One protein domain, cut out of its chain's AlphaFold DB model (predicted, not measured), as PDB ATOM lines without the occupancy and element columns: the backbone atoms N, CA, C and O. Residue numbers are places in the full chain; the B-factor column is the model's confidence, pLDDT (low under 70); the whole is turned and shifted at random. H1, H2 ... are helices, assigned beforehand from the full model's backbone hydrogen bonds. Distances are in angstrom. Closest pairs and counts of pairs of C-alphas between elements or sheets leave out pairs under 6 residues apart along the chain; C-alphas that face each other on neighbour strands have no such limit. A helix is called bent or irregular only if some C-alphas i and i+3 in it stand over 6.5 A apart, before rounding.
ATOM      1  N   LYS A  21      35.840  19.758  86.261       80.62
ATOM      2  CA  LYS A  21      34.710  20.666  86.535       80.62
ATOM      3  C   LYS A  21      35.114  22.144  86.541       80.62
ATOM      4  O   LYS A  21      34.274  22.982  86.225       80.62
ATOM      5  N   LYS A  22      36.375  22.494  86.827       85.50
ATOM      6  CA  LYS A  22      36.833  23.894  86.782       85.50
ATOM      7  C   LYS A  22      36.819  24.468  85.370       85.50
ATOM      8  O   LYS A  22      36.691  25.680  85.217       85.50
ATOM      9  N   LEU A  23      36.856  23.623  84.337       88.31
ATOM     10  CA  LEU A  23      36.652  24.054  82.952       88.31
ATOM     11  C   LEU A  23      35.234  24.584  82.703       88.31
ATOM     12  O   LEU A  23      35.012  25.277  81.713       88.31
ATOM     13  N   LEU A  24      34.287  24.307  83.607       90.25
ATOM     14  CA  LEU A  24      32.943  24.872  83.562       90.25
ATOM     15  C   LEU A  24      32.833  26.243  84.245       90.25
ATOM     16  O   LEU A  24      31.839  26.937  84.039       90.25
ATOM     17  N   ASN A  25      33.842  26.675  85.011       91.31
ATOM     18  CA  ASN A  25      33.817  27.958  85.722       91.31
ATOM     19  C   ASN A  25      33.548  29.168  84.808       91.31
ATOM     20  O   ASN A  25      32.747  30.020  85.200       91.31
ATOM     21  N   PRO A  26      34.116  29.259  83.585       93.19
ATOM     22  CA  PRO A  26      33.801  30.348  82.658       93.19
ATOM     23  C   PRO A  26      32.314  30.433  82.275       93.19
ATOM     24  O   PRO A  26      31.843  31.496  81.881       93.19
ATOM     25  N   TYR A  27      31.561  29.338  82.416       93.81
ATOM     26  CA  TYR A  27      30.143  29.251  82.064       93.81
ATOM     27  C   TYR A  27      29.201  29.490  83.251       93.81
ATOM     28  O   TYR A  27      27.985  29.501  83.063       93.81
ATOM     29  N   ILE A  28      29.729  29.746  84.454       93.38
ATOM     30  CA  ILE A  28      28.930  30.105  85.637       93.38
ATOM     31  C   ILE A  28      27.930  31.242  85.350       93.38
ATOM     32  O   ILE A  28      26.766  31.084  85.731       93.38
ATOM     33  N   PRO A  29      28.301  32.351  84.669       94.88
ATOM     34  CA  PRO A  29      27.345  33.413  84.355       94.88
ATOM     35  C   PRO A  29      26.180  32.909  83.499       94.88
ATOM     36  O   PRO A  29      25.026  33.140  83.839       94.88
ATOM     37  N   TYR A  30      26.475  32.134  82.450       95.19
ATOM     38  CA  TYR A  30      25.456  31.549  81.578       95.19
ATOM     39  C   TYR A  30      24.526  30.598  82.341       95.19
ATOM     40  O   TYR A  30      23.305  30.692  82.236       95.19
ATOM     41  N   PHE A  31      25.093  29.702  83.148       94.62
ATOM     42  CA  PHE A  31      24.338  28.764  83.975       94.62
ATOM     43  C   PHE A  31      23.431  29.467  84.976       94.62
ATOM     44  O   PHE A  31      22.286  29.054  85.164       94.62
ATOM     45  N   LYS A  32      23.916  30.547  85.590       94.38
ATOM     46  CA  LYS A  32      23.107  31.377  86.473       94.38
ATOM     47  C   LYS A  32      21.940  31.998  85.705       94.38
ATOM     48  O   LYS A  32      20.799  31.760  86.089       94.38
ATOM     49  N   SER A  33      22.203  32.695  84.601       93.75
ATOM     50  CA  SER A  33      21.160  33.296  83.760       93.75
ATOM     51  C   SER A  33      20.119  32.268  83.306       93.75
ATOM     52  O   SER A  33      18.915  32.534  83.319       93.75
ATOM     53  N   LEU A  34      20.565  31.052  82.975       92.81
ATOM     54  CA  LEU A  34      19.704  29.930  82.607       92.81
ATOM     55  C   LEU A  34      18.801  29.487  83.762       92.81
ATOM     56  O   LEU A  34      17.599  29.324  83.563       92.81
ATOM     57  N   MET A  35      19.343  29.352  84.974       92.00
ATOM     58  CA  MET A  35      18.563  29.004  86.165       92.00
ATOM     59  C   MET A  35      17.597  30.112  86.597       92.00
ATOM     60  O   MET A  35      16.515  29.808  87.106       92.00
ATOM     61  N   GLU A  36      17.965  31.376  86.388       92.56
ATOM     62  CA  GLU A  36      17.135  32.555  86.671       92.56
ATOM     63  C   GLU A  36      16.093  32.819  85.573       92.56
ATOM     64  O   GLU A  36      15.098  33.517  85.790       92.56
ATOM     65  N   GLY A  37      16.230  32.138  84.431       89.00
ATOM     66  CA  GLY A  37      15.337  32.233  83.282       89.00
ATOM     67  C   GLY A  37      15.344  33.628  82.670       89.00
ATOM     68  O   GLY A  37      14.282  34.148  82.306       89.00
ATOM     69  N   GLU A  38      16.535  34.224  82.589       90.06
ATOM     70  CA  GLU A  38      16.768  35.451  81.840       90.06
ATOM     71  C   GLU A  38      16.320  35.273  80.384       90.06
ATOM     72  O   GLU A  38      16.369  34.184  79.803       90.06
ATOM     73  N   LYS A  39      15.806  36.355  79.802       84.88
ATOM     74  CA  LYS A  39      15.437  36.377  78.385       84.88
ATOM     75  C   LYS A  39      16.712  36.536  77.551       84.88
ATOM     76  O   LYS A  39      17.717  37.007  78.060       84.88
ATOM     77  N   GLU A  40      16.649  36.158  76.275       87.31
ATOM     78  CA  GLU A  40      17.725  36.411  75.294       87.31
ATOM     79  C   GLU A  40      19.048  35.664  75.545       87.31
ATOM     80  O   GLU A  40      20.084  36.006  74.985       87.31
ATOM     81  N   ILE A  41      19.004  34.578  76.319       90.06
ATOM     82  CA  ILE A  41      20.131  33.653  76.480       90.06
ATOM     83  C   ILE A  41      19.990  32.431  75.570       90.06
ATOM     84  O   ILE A  41      18.882  31.998  75.232       90.06
ATOM     85  N   LEU A  42      21.124  31.827  75.208       88.44
ATOM     86  CA  LEU A  42      21.155  30.604  74.408       88.44
ATOM     87  C   LEU A  42      20.389  29.472  75.114       88.44
ATOM     88  O   LEU A  42      20.634  29.172  76.284       88.44
ATOM     89  N   ASN A  43      19.472  28.808  74.406       88.44
ATOM     90  CA  ASN A  43      18.754  27.661  74.960       88.44
ATOM     91  C   ASN A  43      19.733  26.522  75.287       88.44
ATOM     92  O   ASN A  43      20.617  26.228  74.481       88.44
ATOM     93  N   TRP A  44      19.516  25.824  76.406       90.50
ATOM     94  CA  TRP A  44      20.346  24.684  76.811       90.50
ATOM     95  C   TRP A  44      20.574  23.662  75.691       90.50
ATOM     96  O   TRP A  44      21.685  23.171  75.529       90.50
ATOM     97  N   ARG A  45      19.540  23.353  74.893       88.50
ATOM     98  CA  ARG A  45      19.646  22.389  73.786       88.50
ATOM     99  C   ARG A  45      20.672  22.806  72.734       88.50
ATOM    100  O   ARG A  45      21.325  21.937  72.169       88.50
ATOM    101  N   TYR A  46      20.806  24.104  72.480       91.94
ATOM    102  CA  TYR A  46      21.817  24.621  71.560       91.94
ATOM    103  C   TYR A  46      23.182  24.683  72.237       91.94
ATOM    104  O   TYR A  46      24.156  24.196  71.673       91.94
ATOM    105  N   TRP A  47      23.236  25.153  73.487       93.06
ATOM    106  CA  TRP A  47      24.483  25.199  74.249       93.06
ATOM    107  C   TRP A  47      25.142  23.817  74.353       93.06
ATOM    108  O   TRP A  47      26.326  23.670  74.053       93.06
ATOM    109  N   ILE A  48      24.373  22.775  74.692       90.06
ATOM    110  CA  ILE A  48      24.899  21.411  74.801       90.06
ATOM    111  C   ILE A  48      25.294  20.819  73.446       90.06
ATOM    112  O   ILE A  48      26.197  19.994  73.405       90.06
ATOM    113  N   ALA A  49      24.658  21.213  72.340       89.94
ATOM    114  CA  ALA A  49      25.054  20.742  71.013       89.94
ATOM    115  C   ALA A  49      26.446  21.265  70.626       89.94
ATOM    116  O   ALA A  49      27.240  20.519  70.060       89.94
ATOM    117  N   GLU A  50      26.758  22.511  70.991       90.69
ATOM    118  CA  GLU A  50      28.068  23.131  70.759       90.69
ATOM    119  C   GLU A  50      29.146  22.629  71.735       90.69
ATOM    120  O   GLU A  50      30.313  22.517  71.371       90.69
ATOM    121  N   HIS A  51      28.757  22.286  72.969       90.00
ATOM    122  CA  HIS A  51      29.684  21.963  74.061       90.00
ATOM    123  C   HIS A  51      29.651  20.482  74.484       90.00
ATOM    124  O   HIS A  51      30.213  20.118  75.519       90.00
ATOM    125  N   CYS A  52      29.023  19.594  73.702       87.19
ATOM    126  CA  CYS A  52      28.881  18.175  74.056       87.19
ATOM    127  C   CYS A  52      30.235  17.487  74.255       87.19
ATOM    128  O   CYS A  52      30.408  16.770  75.237       87.19
ATOM    129  N   LEU A  53      31.211  17.768  73.386       87.12
ATOM    130  CA  LEU A  53      32.560  17.206  73.470       87.12
ATOM    131  C   LEU A  53      33.318  17.691  74.710       87.12
ATOM    132  O   LEU A  53      34.144  16.956  75.244       87.12
ATOM    133  N   LEU A  54      33.045  18.911  75.183       87.12
ATOM    134  CA  LEU A  54      33.616  19.415  76.430       87.12
ATOM    135  C   LEU A  54      33.069  18.614  77.618       87.12
ATOM    136  O   LEU A  54      33.842  18.130  78.440       87.12
ATOM    137  N   LEU A  55      31.749  18.417  77.678       87.25
ATOM    138  CA  LEU A  55      31.120  17.651  78.754       87.25
ATOM    139  C   LEU A  55      31.533  16.174  78.743       87.25
ATOM    140  O   LEU A  55      31.805  15.628  79.806       87.25
ATOM    141  N   GLU A  56      31.623  15.536  77.572       88.19
ATOM    142  CA  GLU A  56      32.090  14.144  77.447       88.19
ATOM    143  C   GLU A  56      33.551  13.961  77.887       88.19
ATOM    144  O   GLU A  56      33.933  12.869  78.299       88.19
ATOM    145  N   ARG A  57      34.367  15.021  77.816       85.50
ATOM    146  CA  ARG A  57      35.753  15.015  78.309       85.50
ATOM    147  C   ARG A  57      35.847  15.232  79.816       85.50
ATOM    148  O   ARG A  57      36.737  14.677  80.446       85.50
ATOM    149  N   ILE A  58      34.965  16.057  80.378       86.31
ATOM    150  CA  ILE A  58      34.979  16.406  81.805       86.31
ATOM    151  C   ILE A  58      34.319  15.320  82.655       86.31
ATOM    152  O   ILE A  58      34.765  15.057  83.770       86.31
ATOM    153  N   PHE A  59      33.252  14.705  82.145       85.38
ATOM    154  CA  PHE A  59      32.392  13.824  82.920       85.38
ATOM    155  C   PHE A  59      32.453  12.371  82.446       85.38
ATOM    156  O   PHE A  59      32.398  12.107  81.242       85.38
ATOM    157  N   PRO A  60      32.426  11.398  83.377       87.44
ATOM    158  CA  PRO A  60      32.071  10.026  83.046       87.44
ATOM    159  C   PRO A  60      30.728   9.975  82.308       87.44
ATOM    160  O   PRO A  60      29.825  10.774  82.565       87.44
ATOM    161  N   ARG A  61      30.551   8.983  81.426       86.75
ATOM    162  CA  ARG A  61      29.376   8.892  80.539       86.75
ATOM    163  C   ARG A  61      28.033   9.028  81.267       86.75
ATOM    164  O   ARG A  61      27.125   9.662  80.740       86.75
ATOM    165  N   MET A  62      27.904   8.451  82.461       88.81
ATOM    166  CA  MET A  62      26.676   8.547  83.260       88.81
ATOM    167  C   MET A  62      26.384   9.978  83.718       88.81
ATOM    168  O   MET A  62      25.245  10.424  83.606       88.81
ATOM    169  N   GLU A  63      27.396  10.712  84.178       88.50
ATOM    170  CA  GLU A  63      27.255  12.118  84.566       88.50
ATOM    171  C   GLU A  63      26.949  12.990  83.347       88.50
ATOM    172  O   GLU A  63      25.987  13.756  83.373       88.50
ATOM    173  N   TYR A  64      27.658  12.799  82.230       90.38
ATOM    174  CA  TYR A  64      27.341  13.475  80.968       90.38
ATOM    175  C   TYR A  64      25.864  13.296  80.565       90.38
ATOM    176  O   TYR A  64      25.188  14.259  80.189       90.38
ATOM    177  N   LEU A  65      25.331  12.074  80.673       91.50
ATOM    178  CA  LEU A  65      23.929  11.803  80.358       91.50
ATOM    179  C   LEU A  65      22.969  12.526  81.311       91.50
ATOM    180  O   LEU A  65      21.939  13.013  80.846       91.50
ATOM    181  N   GLN A  66      23.302  12.662  82.598       91.88
ATOM    182  CA  GLN A  66      22.494  13.461  83.529       91.88
ATOM    183  C   GLN A  66      22.477  14.937  83.138       91.88
ATOM    184  O   GLN A  66      21.406  15.533  83.079       91.88
ATOM    185  N   TRP A  67      23.621  15.509  82.756       91.25
ATOM    186  CA  TRP A  67      23.676  16.883  82.247       91.25
ATOM    187  C   TRP A  67      22.861  17.056  80.960       91.25
ATOM    188  O   TRP A  67      22.252  18.099  80.739       91.25
ATOM    189  N   LYS A  68      22.792  16.029  80.108       89.50
ATOM    190  CA  LYS A  68      21.994  16.062  78.876       89.50
ATOM    191  C   LYS A  68      20.490  15.941  79.119       89.50
ATOM    192  O   LYS A  68      19.720  16.649  78.470       89.50
ATOM    193  N   ILE A  69      20.075  15.042  80.011       89.25
ATOM    194  CA  ILE A  69      18.665  14.696  80.249       89.25
ATOM    195  C   ILE A  69      18.035  15.628  81.293       89.25
ATOM    196  O   ILE A  69      16.929  16.123  81.079       89.25
ATOM    197  N   ASN A  70      18.756  15.912  82.381       89.38
ATOM    198  CA  ASN A  70      18.300  16.667  83.552       89.38
ATOM    199  C   ASN A  70      19.178  17.905  83.840       89.38
ATOM    200  O   ASN A  70      19.619  18.116  84.975       89.38
ATOM    201  N   PRO A  71      19.403  18.789  82.852       90.69
ATOM    202  CA  PRO A  71      20.391  19.862  82.954       90.69
ATOM    203  C   PRO A  71      20.155  20.823  84.111       90.69
ATOM    204  O   PRO A  71      21.093  21.229  84.779       90.69
ATOM    205  N   MET A  72      18.899  21.176  84.392       91.19
ATOM    206  CA  MET A  72      18.591  22.149  85.445       91.19
ATOM    207  C   MET A  72      18.982  21.642  86.839       91.19
ATOM    208  O   MET A  72      19.295  22.444  87.715       91.19
ATOM    209  N   GLN A  73      18.939  20.325  87.068       90.62
ATOM    210  CA  GLN A  73      19.337  19.733  88.346       90.62
ATOM    211  C   GLN A  73      20.860  19.742  88.489       90.62
ATOM    212  O   GLN A  73      21.371  20.212  89.506       90.62
ATOM    213  N   GLU A  74      21.571  19.308  87.451       92.50
ATOM    214  CA  GLU A  74      23.034  19.259  87.455       92.50
ATOM    215  C   GLU A  74      23.665  20.657  87.485       92.50
ATOM    216  O   GLU A  74      24.585  20.908  88.264       92.50
ATOM    217  N   ILE A  75      23.107  21.614  86.742       92.69
ATOM    218  CA  ILE A  75      23.544  23.013  86.770       92.69
ATOM    219  C   ILE A  75      23.309  23.626  88.154       92.69
ATOM    220  O   ILE A  75      24.200  24.270  88.704       92.69
ATOM    221  N   ALA A  76      22.139  23.400  88.761       92.06
ATOM    222  CA  ALA A  76      21.859  23.881  90.112       92.06
ATOM    223  C   ALA A  76      22.837  23.301  91.145       92.06
ATOM    224  O   ALA A  76      23.275  24.019  92.044       92.06
ATOM    225  N   LYS A  77      23.178  22.013  91.022       91.94
ATOM    226  CA  LYS A  77      24.170  21.349  91.872       91.94
ATOM    227  C   LYS A  77      25.553  21.974  91.690       91.94
ATOM    228  O   LYS A  77      26.161  22.367  92.678       91.94
ATOM    229  N   PHE A  78      26.002  22.150  90.449       92.00
ATOM    230  CA  PHE A  78      27.289  22.772  90.137       92.00
ATOM    231  C   PHE A  78      27.401  24.210  90.670       92.00
ATOM    232  O   PHE A  78      28.410  24.568  91.275       92.00
ATOM    233  N   LEU A  79      26.356  25.030  90.508       91.25
ATOM    234  CA  LEU A  79      26.335  26.398  91.038       91.25
ATOM    235  C   LEU A  79      26.426  26.417  92.571       91.25
ATOM    236  O   LEU A  79      27.163  27.231  93.122       91.25
ATOM    237  N   LYS A  80      25.742  25.491  93.260       89.94
ATOM    238  CA  LYS A  80      25.853  25.329  94.720       89.94
ATOM    239  C   LYS A  80      27.257  24.900  95.149       89.94
ATOM    240  O   LYS A  80      27.811  25.516  96.051       89.94
ATOM    241  N   GLU A  81      27.838  23.895  94.489       91.00
ATOM    242  CA  GLU A  81      29.225  23.447  94.723       91.00
ATOM    243  C   GLU A  81      30.233  24.592  94.509       91.00
ATOM    244  O   GLU A  81      31.246  24.671  95.199       91.00
ATOM    245  N   SER A  82      29.917  25.522  93.602       87.69
ATOM    246  CA  SER A  82      30.727  26.707  93.290       87.69
ATOM    247  C   SER A  82      30.437  27.923  94.185       87.69
ATOM    248  O   SER A  82      30.967  29.001  93.928       87.69
ATOM    249  N   ASN A  83      29.597  27.787  95.220       90.94
ATOM    250  CA  ASN A  83      29.145  28.881  96.096       90.94
ATOM    251  C   ASN A  83      28.476  30.057  95.353       90.94
ATOM    252  O   ASN A  83      28.548  31.210  95.782       90.94
ATOM    253  N   VAL A  84      27.795  29.779  94.239       90.44
ATOM    254  CA  VAL A  84      27.083  30.785  93.444       90.44
ATOM    255  C   VAL A  84      25.616  30.824  93.851       90.44
ATOM    256  O   VAL A  84      24.876  29.852  93.695       90.44
ATOM    257  N   LEU A  85      25.173  31.982  94.338       89.81
ATOM    258  CA  LEU A  85      23.765  32.244  94.629       89.81
ATOM    259  C   LEU A  85      22.994  32.563  93.342       89.81
ATOM    260  O   LEU A  85      23.445  33.361  92.515       89.81
TER     261      LEU A  85
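AT A GLANCE: This is residues 21 to 85 of the 102 residues of an uncharacterized protein of Leptospira weilii serovar Topaz str. LT2116 (UniProt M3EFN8). Four helices are set round in a rough ring, in the order H1, H2, H3, H4, with H4 crossing H1 steeply. H1, H2 and H3 run nearly along one direction, back and forth, with H2 and H3 side by side and kinked H1 on the opposite side of the ring from H3. You have 65 printed residues with four named helices, H1, H2, H3 and H4 along the chain, and no named strand; the class is all helix. The whole is compact, with a radius of gyration of the C-alphas of 11.1 A, and rounded, spanning 29 by 25 by 19 A.

HOW THE PARTS SIT: Begin at Lys 21 with H1, residues 21 to 36, which has a kink of 66 degrees near residue 28. Next look at H2, residues 44 to 58. H1 and H2 form a helical hairpin and only just touch, with 3 pairs of C-alphas within 8 A, the closest being those of Lys 21 and Ile 58, 6.4 A apart; they run opposite ways at a shallow tilt of 21 degrees. After H2 comes H3, residues 61 to 69, which forms a helical hairpin with it. H2 and H3 only just touch, with 3 such pairs, the closest C-alphas being those of Glu 56 and Tyr 64 at 5.9 A, and they run opposite ways at a shallow tilt of 10 degrees. H3 and H1 are apart. Then find H4, residues 71 to 81; H3 and H4 touch only at the corner by their link, and only just, with 3 pairs, the closest C-alphas being those of Trp 67 and Glu 74 at 5.8 A. H1 touches H4 with residues 28 to 35 alone, at a steep tilt of 64 degrees, and the closest C-alphas are those of Phe 31 and Ile 75, 6.4 A apart. H2 and H4 are close but not clearly touching, with the C-alphas of Trp 44 and Pro 71 closest at 7.8 A. Every O i to N i+4 pair is within hydrogen-bond range in H3 and H4, against 6 of 12 in H1 and 9 of 11 in H2.

IN THESE COORDINATES: Find C-alpha 21 at (34.710, 20.666, 86.535); from there H1 runs 21.2 A to C-alpha 36. It is irregular, with C-alphas 26 and 29 being 7.3 A apart. H2 starts at C-alpha 44, at (20.346, 24.684, 76.811), and covers 17.5 A; it is irregular too, with C-alphas 50 and 53 being 7.9 A apart. H3 is 12.2 A long, and H4 runs 15.1 A to C-alpha 81 at (29.225, 23.447, 94.723).

THE WHOLE: The C-alphas farthest apart are those of Lys 39 and Pro 60, at 31.5 A. The printed part has no cut; the links H2 to H3 and H3 to H4 are tight, and H1 to H2 is short. The mean pLDDT of the printed part is 90.0, and no printed residue is under 70.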